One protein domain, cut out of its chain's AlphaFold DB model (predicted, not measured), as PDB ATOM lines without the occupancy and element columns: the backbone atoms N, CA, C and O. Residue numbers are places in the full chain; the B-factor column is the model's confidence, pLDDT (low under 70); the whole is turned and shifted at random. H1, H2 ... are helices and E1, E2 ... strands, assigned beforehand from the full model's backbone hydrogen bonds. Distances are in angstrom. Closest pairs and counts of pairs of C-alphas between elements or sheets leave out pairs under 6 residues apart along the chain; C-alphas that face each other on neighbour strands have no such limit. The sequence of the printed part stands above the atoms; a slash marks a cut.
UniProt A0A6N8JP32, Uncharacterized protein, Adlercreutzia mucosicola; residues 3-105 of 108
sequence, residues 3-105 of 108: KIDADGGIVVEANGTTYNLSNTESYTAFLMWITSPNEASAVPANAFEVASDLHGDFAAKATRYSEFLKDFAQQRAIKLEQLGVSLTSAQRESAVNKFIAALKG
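What this domain is: This is residues 3 to 105 of the 108 residues of an uncharacterized protein of Adlercreutzia mucosicola (UniProt A0A6N8JP32). A small strand hairpin, E1 and E2, with H1 packed on E2, sits beside the long helix H2; H3 turns off past H2's end, where residues 96 to 105 stick out. The printed part has 103 residues, with two antiparallel strands, then three helices: mostly helix. It is loose, radius of gyration of the C-alphas 16.4 A, spanning 51 by 30 by 20 A.

Where its parts are: Find C-alpha 10 at (33.196, 18.534, 37.436): E1 runs to 14, E2 from 17 to 20. H1 is residues 24 to 34; H2, 56 to 84, measures 41.9 A; H3, 89 to 104, 22.6 A, ends at (68.441, 9.806, 36.138).

How they stand to each other: In the hairpin, N 12 and O 19 are 2.8 A apart. The closest C-alphas of E2 and H1 are Tyr 19 and Ser 26, 5.3 A; of E1 and H2, Ile 10 and Ala 62, 7.2 A. H1 and H2 are close but not clearly touching, closest C-alphas Ile 34 and Ala 73, 7.5 A. H2 and H3 meet only through their link. In H1, H2 and H3 every O i to N i+4 pair is within hydrogen-bond range.

The domain as a whole: The farthest C-alphas, Gly 56 and Gly 105, are 54.1 A apart. The printed part has no cut; the link H1 to H2 is long. Residues 84 to 87 have pLDDT under 70.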
ATOM      1  N   LYS A   3      31.641  23.887  35.382       96.00
ATOM      2  CA  LYS A   3      30.448  23.236  34.848       96.00
ATOM      3  C   LYS A   3      30.294  21.846  35.461       96.00
ATOM      4  O   LYS A   3      31.199  21.337  36.129       96.00
ATOM      5  N   ILE A   4      29.143  21.242  35.199       95.25
ATOM      6  CA  ILE A   4      28.843  19.853  35.530       95.25
ATOM      7  C   ILE A   4      28.549  19.113  34.220       95.25
ATOM      8  O   ILE A   4      27.815  19.642  33.386       95.25
ATOM      9  N   ASP A   5      29.156  17.947  34.008       93.94
ATOM     10  CA  ASP A   5      28.842  17.094  32.856       93.94
ATOM     11  C   ASP A   5      27.565  16.258  33.083       93.94
ATOM     12  O   ASP A   5      26.938  16.314  34.143       93.94
ATOM     13  N   ALA A   6      27.161  15.485  32.071       89.06
ATOM     14  CA  ALA A   6      25.944  14.671  32.120       89.06
ATOM     15  C   ALA A   6      25.957  13.604  33.233       89.06
ATOM     16  O   ALA A   6      24.892  13.224  33.719       89.06
ATOM     17  N   ASP A   7      27.141  13.171  33.666       90.94
ATOM     18  CA  ASP A   7      27.335  12.165  34.713       90.94
ATOM     19  C   ASP A   7      27.507  12.806  36.105       90.94
ATOM     20  O   ASP A   7      27.762  12.128  37.105       90.94
ATOM     21  N   GLY A   8      27.365  14.132  36.203       91.19
ATOM     22  CA  GLY A   8      27.556  14.881  37.438       91.19
ATOM     23  C   GLY A   8      29.028  15.175  37.762       91.19
ATOM     24  O   GLY A   8      29.324  15.638  38.872       91.19
ATOM     25  N   GLY A   9      29.955  14.895  36.847       94.31
ATOM     26  CA  GLY A   9      31.384  15.188  36.936       94.31
ATOM     27  C   GLY A   9      31.678  16.685  36.855       94.31
ATOM     28  O   GLY A   9      30.897  17.461  36.312       94.31
ATOM     29  N   ILE A  10      32.794  17.119  37.448       96.69
ATOM     30  CA  ILE A  10      33.196  18.534  37.436       96.69
ATOM     31  C   ILE A  10      34.019  18.807  36.185       96.69
ATOM     32  O   ILE A  10      35.035  18.150  35.953       96.69
ATOM     33  N   VAL A  11      33.624  19.830  35.432       97.19
ATOM     34  CA  VAL A  11      34.352  20.300  34.253       97.19
ATOM     35  C   VAL A  11      34.842  21.723  34.489       97.19
ATOM     36  O   VAL A  11      34.065  22.606  34.842       97.19
ATOM     37  N   VAL A  12      36.136  21.958  34.291       96.25
ATOM     38  CA  VAL A  12      36.775  23.268  34.428       96.25
ATOM     39  C   VAL A  12      37.207  23.761  33.057       96.25
ATOM     40  O   VAL A  12      38.023  23.136  32.393       96.25
ATOM     41  N   GLU A  13      36.700  24.911  32.641       94.94
ATOM     42  CA  GLU A  13      37.132  25.605  31.431       94.94
ATOM     43  C   GLU A  13      37.994  26.803  31.815       94.94
ATOM     44  O   GLU A  13      37.500  27.778  32.391       94.94
ATOM     45  N   ALA A  14      39.285  26.738  31.509       91.19
ATOM     46  CA  ALA A  14      40.237  27.793  31.819       91.19
ATOM     47  C   ALA A  14      41.327  27.868  30.746       91.19
ATOM     48  O   ALA A  14      41.783  26.848  30.238       91.19
ATOM     49  N   ASN A  15      41.751  29.090  30.411       85.00
ATOM     50  CA  ASN A  15      42.813  29.344  29.431       85.00
ATOM     51  C   ASN A  15      42.590  28.632  28.074       85.00
ATOM     52  O   ASN A  15      43.497  28.008  27.528       85.00
ATOM     53  N   GLY A  16      41.349  28.643  27.573       87.75
ATOM     54  CA  GLY A  16      40.979  27.978  26.316       87.75
ATOM     55  C   GLY A  16      41.027  26.445  26.349       87.75
ATOM     56  O   GLY A  16      40.881  25.820  25.306       87.75
ATOM     57  N   THR A  17      41.228  25.840  27.523       91.75
ATOM     58  CA  THR A  17      41.278  24.386  27.714       91.75
ATOM     59  C   THR A  17      40.121  23.928  28.594       91.75
ATOM     60  O   THR A  17      39.746  24.614  29.549       91.75
ATOM     61  N   THR A  18      39.575  22.755  28.285       95.69
ATOM     62  CA  THR A  18      38.530  22.092  29.069       95.69
ATOM     63  C   THR A  18      39.127  20.904  29.804       95.69
ATOM     64  O   THR A  18      39.734  20.032  29.186       95.69
ATOM     65  N   TYR A  19      38.923  20.854  31.115       96.06
ATOM     66  CA  TYR A  19      39.398  19.791  31.985       96.06
ATOM     67  C   TYR A  19      38.215  19.069  32.633       96.06
ATOM     68  O   TYR A  19      37.490  19.675  33.418       96.06
ATOM     69  N   ASN A  20      38.023  17.782  32.351       96.38
ATOM     70  CA  ASN A  20      37.089  16.936  33.092       96.38
ATOM     71  C   ASN A  20      37.818  16.301  34.287       96.38
ATOM     72  O   ASN A  20      38.679  15.442  34.108       96.38
ATOM     73  N   LEU A  21      37.468  16.706  35.510       95.50
ATOM     74  CA  LEU A  21      38.137  16.237  36.730       95.50
ATOM     75  C   LEU A  21      37.762  14.795  37.114       95.50
ATOM     76  O   LEU A  21      38.392  14.213  37.992       95.50
ATOM     77  N   SER A  22      36.746  14.217  36.474       93.44
ATOM     78  CA  SER A  22      36.373  12.807  36.617       93.44
ATOM     79  C   SER A  22      37.120  11.895  35.636       93.44
ATOM     80  O   SER A  22      37.125  10.680  35.821       93.44
ATOM     81  N   ASN A  23      37.796  12.455  34.629       95.44
ATOM     82  CA  ASN A  23      38.680  11.719  33.730       95.44
ATOM     83  C   ASN A  23      40.134  11.811  34.221       95.44
ATOM     84  O   ASN A  23      40.651  12.903  34.436       95.44
ATOM     85  N   THR A  24      40.816  10.672  34.368       94.69
ATOM     86  CA  THR A  24      42.170  10.620  34.945       94.69
ATOM     87  C   THR A  24      43.191  11.446  34.167       94.69
ATOM     88  O   THR A  24      43.896  12.248  34.770       94.69
ATOM     89  N   GLU A  25      43.262  11.294  32.845       95.56
ATOM     90  CA  GLU A  25      44.241  12.012  32.016       95.56
ATOM     91  C   GLU A  25      43.992  13.520  32.054       95.56
ATOM     92  O   GLU A  25      44.910  14.316  32.264       95.56
ATOM     93  N   SER A  26      42.726  13.915  31.932       95.81
ATOM     94  CA  SER A  26      42.323  15.313  31.990       95.81
ATOM     95  C   SER A  26      42.540  15.925  33.375       95.81
ATOM     96  O   SER A  26      42.912  17.097  33.465       95.81
ATOM     97  N   TYR A  27      42.339  15.157  34.445       94.69
ATOM     98  CA  TYR A  27      42.614  15.589  35.808       94.69
ATOM     99  C   TYR A  27      44.117  15.757  36.050       94.69
ATOM    100  O   TYR A  27      44.541  16.763  36.615       94.69
ATOM    101  N   THR A  28      44.947  14.834  35.561       94.62
ATOM    102  CA  THR A  28      46.406  14.978  35.614       94.62
ATOM    103  C   THR A  28      46.865  16.227  34.864       94.62
ATOM    104  O   THR A  28      47.638  17.010  35.415       94.62
ATOM    105  N   ALA A  29      46.351  16.473  33.655       93.94
ATOM    106  CA  ALA A  29      46.670  17.679  32.891       93.94
ATOM    107  C   ALA A  29      46.271  18.963  33.641       93.94
ATOM    108  O   ALA A  29      47.059  19.908  33.718       93.94
ATOM    109  N   PHE A  30      45.087  18.969  34.259       94.69
ATOM    110  CA  PHE A  30      44.629  20.065  35.110       94.69
ATOM    111  C   PHE A  30      45.573  20.317  36.288       94.69
ATOM    112  O   PHE A  30      45.957  21.462  36.527       94.69
ATOM    113  N   LEU A  31      45.980  19.260  37.000       93.56
ATOM    114  CA  LEU A  31      46.902  19.366  38.130       93.56
ATOM    115  C   LEU A  31      48.254  19.934  37.700       93.56
ATOM    116  O   LEU A  31      48.766  20.831  38.368       93.56
ATOM    117  N   MET A  32      48.817  19.473  36.580       91.00
ATOM    118  CA  MET A  32      50.081  20.015  36.068       91.00
ATOM    119  C   MET A  32      49.972  21.507  35.742       91.00
ATOM    120  O   MET A  32      50.879  22.275  36.054       91.00
ATOM    121  N   TRP A  33      48.856  21.929  35.146       91.25
ATOM    122  CA  TRP A  33      48.620  23.335  34.836       91.25
ATOM    123  C   TRP A  33      48.460  24.179  36.105       91.25
ATOM    124  O   TRP A  33      49.203  25.143  36.303       91.25
ATOM    125  N   ILE A  34      47.528  23.810  36.989       91.31
ATOM    126  CA  ILE A  34      47.172  24.639  38.145       91.31
ATOM    127  C   ILE A  34      48.291  24.694  39.193       91.31
ATOM    128  O   ILE A  34      48.400  25.687  39.903       91.31
ATOM    129  N   THR A  35      49.149  23.672  39.276       90.31
ATOM    130  CA  THR A  35      50.282  23.619  40.222       90.31
ATOM    131  C   THR A  35      51.610  24.084  39.628       90.31
ATOM    132  O   THR A  35      52.609  24.137  40.345       90.31
ATOM    133  N   SER A  36      51.639  24.450  38.341       87.38
ATOM    134  CA  SER A  36      52.859  24.859  37.643       87.38
ATOM    135  C   SER A  36      53.626  25.939  38.424       87.38
ATOM    136  O   SER A  36      53.007  26.882  38.921       87.38
ATOM    137  N   PRO A  37      54.963  25.879  38.524       82.19
ATOM    138  CA  PRO A  37      55.756  26.948  39.128       82.19
ATOM    139  C   PRO A  37      55.965  28.145  38.184       82.19
ATOM    140  O   PRO A  37      56.583  29.133  38.576       82.19
ATOM    141  N   ASN A  38      55.492  28.060  36.935       81.94
ATOM    142  CA  ASN A  38      55.661  29.112  35.943       81.94
ATOM    143  C   ASN A  38      54.671  30.263  36.187       81.94
ATOM    144  O   ASN A  38      53.457  30.096  36.049       81.94
ATOM    145  N   GLU A  39      55.194  31.448  36.501       73.06
ATOM    146  CA  GLU A  39      54.410  32.677  36.706       73.06
ATOM    147  C   GLU A  39      53.648  33.123  35.451       73.06
ATOM    148  O   GLU A  39      52.564  33.690  35.567       73.06
ATOM    149  N   ALA A  40      54.152  32.804  34.251       75.25
ATOM    150  CA  ALA A  40      53.443  33.072  32.999       75.25
ATOM    151  C   ALA A  40      52.170  32.218  32.855       75.25
ATOM    152  O   ALA A  40      51.256  32.579  32.120       75.25
ATOM    153  N   SER A  41      52.074  31.105  33.592       78.62
ATOM    154  CA  SER A  41      50.836  30.335  33.762       78.62
ATOM    155  C   SER A  41      49.991  30.946  34.887       78.62
ATOM    156  O   SER A  41      49.710  30.308  35.909       78.62
ATOM    157  N   ALA A  42      49.639  32.222  34.735       78.00
ATOM    158  CA  ALA A  42      48.763  32.912  35.667       78.00
ATOM    159  C   ALA A  42      47.351  32.317  35.577       78.00
ATOM    160  O   ALA A  42      46.803  32.132  34.490       78.00
ATOM    161  N   VAL A  43      46.761  32.014  36.731       86.38
ATOM    162  CA  VAL A  43      45.368  31.574  36.812       86.38
ATOM    163  C   VAL A  43      44.520  32.830  37.012       86.38
ATOM    164  O   VAL A  43      44.672  33.483  38.046       86.38
ATOM    165  N   PRO A  44      43.673  33.226  36.046       82.25
ATOM    166  CA  PRO A  44      42.891  34.445  36.190       82.25
ATOM    167  C   PRO A  44      41.879  34.308  37.335       82.25
ATOM    168  O   PRO A  44      41.347  33.226  37.577       82.25
ATOM    169  N   ALA A  45      41.583  35.405  38.037       74.69
ATOM    170  CA  ALA A  45      40.717  35.387  39.223       74.69
ATOM    171  C   ALA A  45      39.296  34.847  38.941       74.69
ATOM    172  O   ALA A  45      38.659  34.249  39.808       74.69
ATOM    173  N   ASN A  46      38.820  35.013  37.705       85.56
ATOM    174  CA  ASN A  46      37.531  34.514  37.228       85.56
ATOM    175  C   ASN A  46      37.605  33.120  36.567       85.56
ATOM    176  O   ASN A  46      36.592  32.615  36.082       85.56
ATOM    177  N   ALA A  47      38.769  32.452  36.567       89.44
ATOM    178  CA  ALA A  47      38.945  31.126  35.961       89.44
ATOM    179  C   ALA A  47      37.962  30.083  36.507       89.44
ATOM    180  O   ALA A  47      37.629  29.124  35.816       89.44
ATOM    181  N   PHE A  48      37.476  30.276  37.732       95.00
ATOM    182  CA  PHE A  48      36.661  29.306  38.457       95.00
ATOM    183  C   PHE A  48      35.281  29.845  38.837       95.00
ATOM    184  O   PHE A  48      34.710  29.430  39.835       95.00
ATOM    185  N   GLU A  49      34.729  30.791  38.078       96.00
ATOM    186  CA  GLU A  49      33.310  31.147  38.211       96.00
ATOM    187  C   GLU A  49      32.404  29.954  37.902       96.00
ATOM    188  O   GLU A  49      32.771  29.106  37.095       96.00
ATOM    189  N   VAL A  50      31.243  29.881  38.549       96.62
ATOM    190  CA  VAL A  50      30.265  28.801  38.364       96.62
ATOM    191  C   VAL A  50      29.344  29.143  37.195       96.62
ATOM    192  O   VAL A  50      28.903  30.286  37.079       96.62
ATOM    193  N   ALA A  51      29.040  28.162  36.345       95.81
ATOM    194  CA  ALA A  51      28.120  28.354  35.232       95.81
ATOM    195  C   ALA A  51      26.710  28.714  35.735       95.81
ATOM    196  O   ALA A  51      26.193  28.116  36.681       95.81
ATOM    197  N   SER A  52      26.100  29.729  35.119       93.50
ATOM    198  CA  SER A  52      24.852  30.348  35.591       93.50
ATOM    199  C   SER A  52      23.606  29.478  35.406       93.50
ATOM    200  O   SER A  52      22.560  29.773  35.975       93.50
ATOM    201  N   ASP A  53      23.706  28.441  34.582       93.88
ATOM    202  CA  ASP A  53      22.661  27.469  34.261       93.88
ATOM    203  C   ASP A  53      22.606  26.288  35.248       93.88
ATOM    204  O   ASP A  53      21.744  25.417  35.131       93.88
ATOM    205  N   LEU A  54      23.499  26.251  36.242       92.56
ATOM    206  CA  LEU A  54      23.477  25.232  37.286       92.56
ATOM    207  C   LEU A  54      22.465  25.571  38.383       92.56
ATOM    208  O   LEU A  54      22.383  26.697  38.881       92.56
ATOM    209  N   HIS A  55      21.746  24.546  38.838       91.81
ATOM    210  CA  HIS A  55      20.737  24.654  39.890       91.81
ATOM    211  C   HIS A  55      20.856  23.508  40.908       91.81
ATOM    212  O   HIS A  55      21.496  22.488  40.647       91.81
ATOM    213  N   GLY A  56      20.246  23.687  42.084       93.81
ATOM    214  CA  GLY A  56      20.159  22.657  43.127       93.81
ATOM    215  C   GLY A  56      21.516  22.097  43.568       93.81
ATOM    216  O   GLY A  56      22.481  22.840  43.765       93.81
ATOM    217  N   ASP A  57      21.593  20.773  43.703       93.94
ATOM    218  CA  ASP A  57      22.790  20.067  44.179       93.94
ATOM    219  C   ASP A  57      24.004  20.250  43.261       93.94
ATOM    220  O   ASP A  57      25.143  20.305  43.738       93.94
ATOM    221  N   PHE A  58      23.779  20.395  41.954       94.38
ATOM    222  CA  PHE A  58      24.843  20.659  40.989       94.38
ATOM    223  C   PHE A  58      25.435  22.055  41.165       94.38
ATOM    224  O   PHE A  58      26.661  22.185  41.174       94.38
ATOM    225  N   ALA A  59      24.601  23.071  41.409       95.38
ATOM    226  CA  ALA A  59      25.084  24.404  41.764       95.38
ATOM    227  C   ALA A  59      25.882  24.370  43.073       95.38
ATOM    228  O   ALA A  59      27.012  24.845  43.114       95.38
ATOM    229  N   ALA A  60      25.352  23.734  44.123       95.75
ATOM    230  CA  ALA A  60      26.044  23.628  45.408       95.75
ATOM    231  C   ALA A  60      27.398  22.904  45.283       95.75
ATOM    232  O   ALA A  60      28.399  23.325  45.867       95.75
ATOM    233  N   LYS A  61      27.456  21.823  44.495       95.50
ATOM    234  CA  LYS A  61      28.699  21.100  44.209       95.50
ATOM    235  C   LYS A  61      29.698  21.976  43.453       95.50
ATOM    236  O   LYS A  61      30.847  22.054  43.882       95.50
ATOM    237  N   ALA A  62      29.272  22.638  42.380       96.19
ATOM    238  CA  ALA A  62      30.130  23.515  41.589       96.19
ATOM    239  C   ALA A  62      30.652  24.706  42.409       96.19
ATOM    240  O   ALA A  62      31.832  25.036  42.312       96.19
ATOM    241  N   THR A  63      29.825  25.284  43.286       96.69
ATOM    242  CA  THR A  63      30.226  26.357  44.208       96.69
ATOM    243  C   THR A  63      31.351  25.919  45.139       96.69
ATOM    244  O   THR A  63      32.360  26.617  45.215       96.69
ATOM    245  N   ARG A  64      31.258  24.732  45.759       96.81
ATOM    246  CA  ARG A  64      32.341  24.200  46.611       96.81
ATOM    247  C   ARG A  64      33.668  24.076  45.855       96.81
ATOM    248  O   ARG A  64      34.717  24.424  46.389       96.81
ATOM    249  N   TYR A  65      33.628  23.604  44.606       95.88
ATOM    250  CA  TYR A  65      34.824  23.530  43.760       95.88
ATOM    251  C   TYR A  65      35.339  24.921  43.368       95.88
ATOM    252  O   TYR A  65      36.546  25.140  43.377       95.88
ATOM    253  N   SER A  66      34.448  25.870  43.068       95.88
ATOM    254  CA  SER A  66      34.807  27.268  42.780       95.88
ATOM    255  C   SER A  66      35.549  27.893  43.951       95.88
ATOM    256  O   SER A  66      36.621  28.457  43.763       95.88
ATOM    257  N   GLU A  67      34.993  27.790  45.157       96.12
ATOM    258  CA  GLU A  67      35.596  28.340  46.373       96.12
ATOM    259  C   GLU A  67      36.980  27.740  46.625       96.12
ATOM    260  O   GLU A  67      37.952  28.483  46.759       96.12
ATOM    261  N   PHE A  68      37.091  26.409  46.583       95.31
ATOM    262  CA  PHE A  68      38.361  25.711  46.768       95.31
ATOM    263  C   PHE A  68      39.420  26.131  45.739       95.31
ATOM    264  O   PHE A  68      40.554  26.442  46.099       95.31
ATOM    265  N   LEU A  69      39.069  26.155  44.450       95.38
ATOM    266  CA  LEU A  69      40.025  26.460  43.384       95.38
ATOM    267  C   LEU A  69      40.432  27.939  43.366       95.38
ATOM    268  O   LEU A  69      41.579  28.247  43.035       95.38
ATOM    269  N   LYS A  70      39.530  28.852  43.748       94.50
ATOM    270  CA  LYS A  70      39.853  30.275  43.924       94.50
ATOM    271  C   LYS A  70      40.847  30.480  45.062       94.50
ATOM    272  O   LYS A  70      41.858  31.145  44.844       94.50
ATOM    273  N   ASP A  71      40.599  29.875  46.225       94.25
ATOM    274  CA  ASP A  71      41.532  29.945  47.353       94.25
ATOM    275  C   ASP A  71      42.887  29.333  46.975       94.25
ATOM    276  O   ASP A  71      43.923  29.980  47.114       94.25
ATOM    277  N   PHE A  72      42.894  28.147  46.354       93.25
ATOM    278  CA  PHE A  72      44.127  27.519  45.881       93.25
ATOM    279  C   PHE A  72      44.930  28.428  44.937       93.25
ATOM    280  O   PHE A  72      46.137  28.601  45.119       93.25
ATOM    281  N   ALA A  73      44.286  29.026  43.930       91.88
ATOM    282  CA  ALA A  73      44.967  29.906  42.983       91.88
ATOM    283  C   ALA A  73      45.526  31.167  43.654       91.88
ATOM    284  O   ALA A  73      46.636  31.588  43.320       91.88
ATOM    285  N   GLN A  74      44.804  31.729  44.625       91.44
ATOM    286  CA  GLN A  74      45.284  32.849  45.427       91.44
ATOM    287  C   GLN A  74      46.513  32.457  46.257       91.44
ATOM    288  O   GLN A  74      47.535  33.143  46.199       91.44
ATOM    289  N   GLN A  75      46.461  31.329  46.974       91.00
ATOM    290  CA  GLN A  75      47.596  30.828  47.754       91.00
ATOM    291  C   GLN A  75      48.806  30.526  46.864       91.00
ATOM    292  O   GLN A  75      49.939  30.864  47.214       91.00
ATOM    293  N   ARG A  76      48.582  29.941  45.681       90.12
ATOM    294  CA  ARG A  76      49.640  29.718  44.689       90.12
ATOM    295  C   ARG A  76      50.286  31.032  44.264       90.12
ATOM    296  O   ARG A  76      51.510  31.093  44.231       90.12
ATOM    297  N   ALA A  77      49.504  32.060  43.939       88.44
ATOM    298  CA  ALA A  77      50.042  33.353  43.519       88.44
ATOM    299  C   ALA A  77      50.941  33.969  44.605       88.44
ATOM    300  O   ALA A  77      52.087  34.311  44.321       88.44
ATOM    301  N   ILE A  78      50.472  33.985  45.860       89.06
ATOM    302  CA  ILE A  78      51.256  34.439  47.022       89.06
ATOM    303  C   ILE A  78      52.548  33.622  47.155       89.06
ATOM    304  O   ILE A  78      53.629  34.169  47.375       89.06
ATOM    305  N   LYS A  79      52.464  32.294  47.001       86.69
ATOM    306  CA  LYS A  79      53.633  31.416  47.112       86.69
ATOM    307  C   LYS A  79      54.649  31.665  46.000       86.69
ATOM    308  O   LYS A  79      55.851  31.639  46.266       86.69
ATOM    309  N   LEU A  80      54.192  31.891  44.771       84.19
ATOM    310  CA  LEU A  80      55.068  32.202  43.647       84.19
ATOM    311  C   LEU A  80      55.770  33.537  43.839       84.19
ATOM    312  O   LEU A  80      56.970  33.580  43.603       84.19
ATOM    313  N   GLU A  81      55.071  34.560  44.332       84.94
ATOM    314  CA  GLU A  81      55.654  35.865  44.649       84.94
ATOM    315  C   GLU A  81      56.748  35.743  45.722       84.94
ATOM    316  O   GLU A  81      57.878  36.181  45.510       84.94
ATOM    317  N   GLN A  82      56.470  35.042  46.829       83.19
ATOM    318  CA  GLN A  82      57.463  34.768  47.880       83.19
ATOM    319  C   GLN A  82      58.709  34.050  47.343       83.19
ATOM    320  O   GLN A  82      59.834  34.335  47.757       83.19
ATOM    321  N   LEU A  83      58.516  33.098  46.428       74.75
ATOM    322  CA  LEU A  83      59.611  32.369  45.796       74.75
ATOM    323  C   LEU A  83      60.348  33.221  44.757       74.75
ATOM    324  O   LEU A  83      61.565  33.108  44.672       74.75
ATOM    325  N   GLY A  84      59.644  34.078  44.013       67.88
ATOM    326  CA  GLY A  84      60.191  35.003  43.018       67.88
ATOM    327  C   GLY A  84      61.146  36.030  43.625       67.88
ATOM    328  O   GLY A  84      62.142  36.388  43.002       67.88
ATOM    329  N   VAL A  85      60.913  36.419  44.883       65.62
ATOM    330  CA  VAL A  85      61.852  37.232  45.683       65.62
ATOM    331  C   VAL A  85      63.186  36.504  45.923       65.62
ATOM    332  O   VAL A  85      64.212  37.153  46.110       65.62
ATOM    333  N   SER A  86      63.200  35.166  45.897       65.19
ATOM    334  CA  SER A  86      64.404  34.350  46.129       65.19
ATOM    335  C   SER A  86      65.048  33.824  44.836       65.19
ATOM    336  O   SER A  86      66.272  33.801  44.735       65.19
ATOM    337  N   LEU A  87      64.250  33.378  43.857       66.88
ATOM    338  CA  LEU A  87      64.682  32.793  42.583       66.88
ATOM    339  C   LEU A  87      63.641  33.056  41.481       66.88
ATOM    340  O   LEU A  87      62.446  32.853  41.677       66.88
ATOM    341  N   THR A  88      64.099  33.394  40.277       76.62
ATOM    342  CA  THR A  88      63.238  33.544  39.088       76.62
ATOM    343  C   THR A  88      62.629  32.209  38.628       76.62
ATOM    344  O   THR A  88      63.157  31.130  38.908       76.62
ATOM    345  N   SER A  89      61.539  32.253  37.848       72.06
ATOM    346  CA  SER A  89      60.915  31.061  37.232       72.06
ATOM    347  C   SER A  89      61.906  30.200  36.434       72.06
ATOM    348  O   SER A  89      61.929  28.985  36.612       72.06
ATOM    349  N   ALA A  90      62.796  30.820  35.652       77.25
ATOM    350  CA  ALA A  90      63.828  30.108  34.897       77.25
ATOM    351  C   ALA A  90      64.853  29.404  35.808       77.25
ATOM    352  O   ALA A  90      65.271  28.281  35.533       77.25
ATOM    353  N   GLN A  91      65.238  30.030  36.926       78.81
ATOM    354  CA  GLN A  91      66.128  29.404  37.910       78.81
ATOM    355  C   GLN A  91      65.451  28.223  38.615       78.81
ATOM    356  O   GLN A  91      66.101  27.208  38.858       78.81
ATOM    357  N   ARG A  92      64.145  28.325  38.896       75.19
ATOM    358  CA  ARG A  92      63.353  27.226  39.469       75.19
ATOM    359  C   ARG A  92      63.261  26.043  38.510       75.19
ATOM    360  O   ARG A  92      63.541  24.919  38.911       75.19
ATOM    361  N   GLU A  93      62.934  26.294  37.246       80.75
ATOM    362  CA  GLU A  93      62.862  25.253  36.218       80.75
ATOM    363  C   GLU A  93      64.229  24.593  35.984       80.75
ATOM    364  O   GLU A  93      64.331  23.368  35.956       80.75
ATOM    365  N   SER A  94      65.307  25.383  35.937       82.88
ATOM    366  CA  SER A  94      66.672  24.855  35.846       82.88
ATOM    367  C   SER A  94      67.049  23.987  37.052       82.88
ATOM    368  O   SER A  94      67.665  22.939  36.867       82.88
ATOM    369  N   ALA A  95      66.666  24.375  38.272       78.88
ATOM    370  CA  ALA A  95      66.922  23.588  39.478       78.88
ATOM    371  C   ALA A  95      66.147  22.261  39.484       78.88
ATOM    372  O   ALA A  95      66.725  21.224  39.805       78.88
ATOM    373  N   VAL A  96      64.870  22.275  39.080       82.62
ATOM    374  CA  VAL A  96      64.055  21.056  38.946       82.62
ATOM    375  C   VAL A  96      64.639  20.131  37.880       82.62
ATOM    376  O   VAL A  96      64.823  18.946  38.140       82.62
ATOM    377  N   ASN A  97      65.008  20.664  36.714       85.00
ATOM    378  CA  ASN A  97      65.593  19.869  35.636       85.00
ATOM    379  C   ASN A  97      66.957  19.283  36.019       85.00
ATOM    380  O   ASN A  97      67.196  18.108  35.750       85.00
ATOM    381  N   LYS A  98      67.819  20.046  36.709       84.75
ATOM    382  CA  LYS A  98      69.077  19.525  37.272       84.75
ATOM    383  C   LYS A  98      68.830  18.400  38.268       84.75
ATOM    384  O   LYS A  98      69.466  17.359  38.190       84.75
ATOM    385  N   PHE A  99      67.879  18.579  39.181       78.44
ATOM    386  CA  PHE A  99      67.522  17.538  40.138       78.44
ATOM    387  C   PHE A  99      67.015  16.263  39.442       78.44
ATOM    388  O   PHE A  99      67.427  15.162  39.799       78.44
ATOM    389  N   ILE A 100      66.177  16.398  38.411       83.50
ATOM    390  CA  ILE A 100      65.701  15.264  37.606       83.50
ATOM    391  C   ILE A 100      66.862  14.579  36.867       83.50
ATOM    392  O   ILE A 100      66.925  13.351  36.871       83.50
ATOM    393  N   ALA A 101      67.782  15.338  36.264       88.31
ATOM    394  CA  ALA A 101      68.960  14.792  35.583       88.31
ATOM    395  C   ALA A 101      69.866  14.019  36.554       88.31
ATOM    396  O   ALA A 101      70.273  12.893  36.257       88.31
ATOM    397  N   ALA A 102      70.094  14.558  37.756       83.25
ATOM    398  CA  ALA A 102      70.826  13.882  38.823       83.25
ATOM    399  C   ALA A 102      70.160  12.555  39.227       83.25
ATOM    400  O   ALA A 102      70.836  11.533  39.342       83.25
ATOM    401  N   LEU A 103      68.828  12.533  39.375       80.94
ATOM    402  CA  LEU A 103      68.077  11.307  39.673       80.94
ATOM    403  C   LEU A 103      68.172  10.256  38.559       80.94
ATOM    404  O   LEU A 103      68.144   9.059  38.841       80.94
ATOM    405  N   LYS A 104      68.284  10.690  37.302       89.50
ATOM    406  CA  LYS A 104      68.441   9.806  36.138       89.50
ATOM    407  C   LYS A 104      69.892   9.384  35.882       89.50
ATOM    408  O   LYS A 104      70.129   8.552  35.012       89.50
ATOM    409  N   GLY A 105      70.857   9.935  36.623       82.56
ATOM    410  CA  GLY A 105      72.285   9.721  36.373       82.56
ATOM    411  C   GLY A 105      72.780  10.361  35.069       82.56
ATOM    412  O   GLY A 105      73.800   9.933  34.528       82.56
TER     413      GLY A 105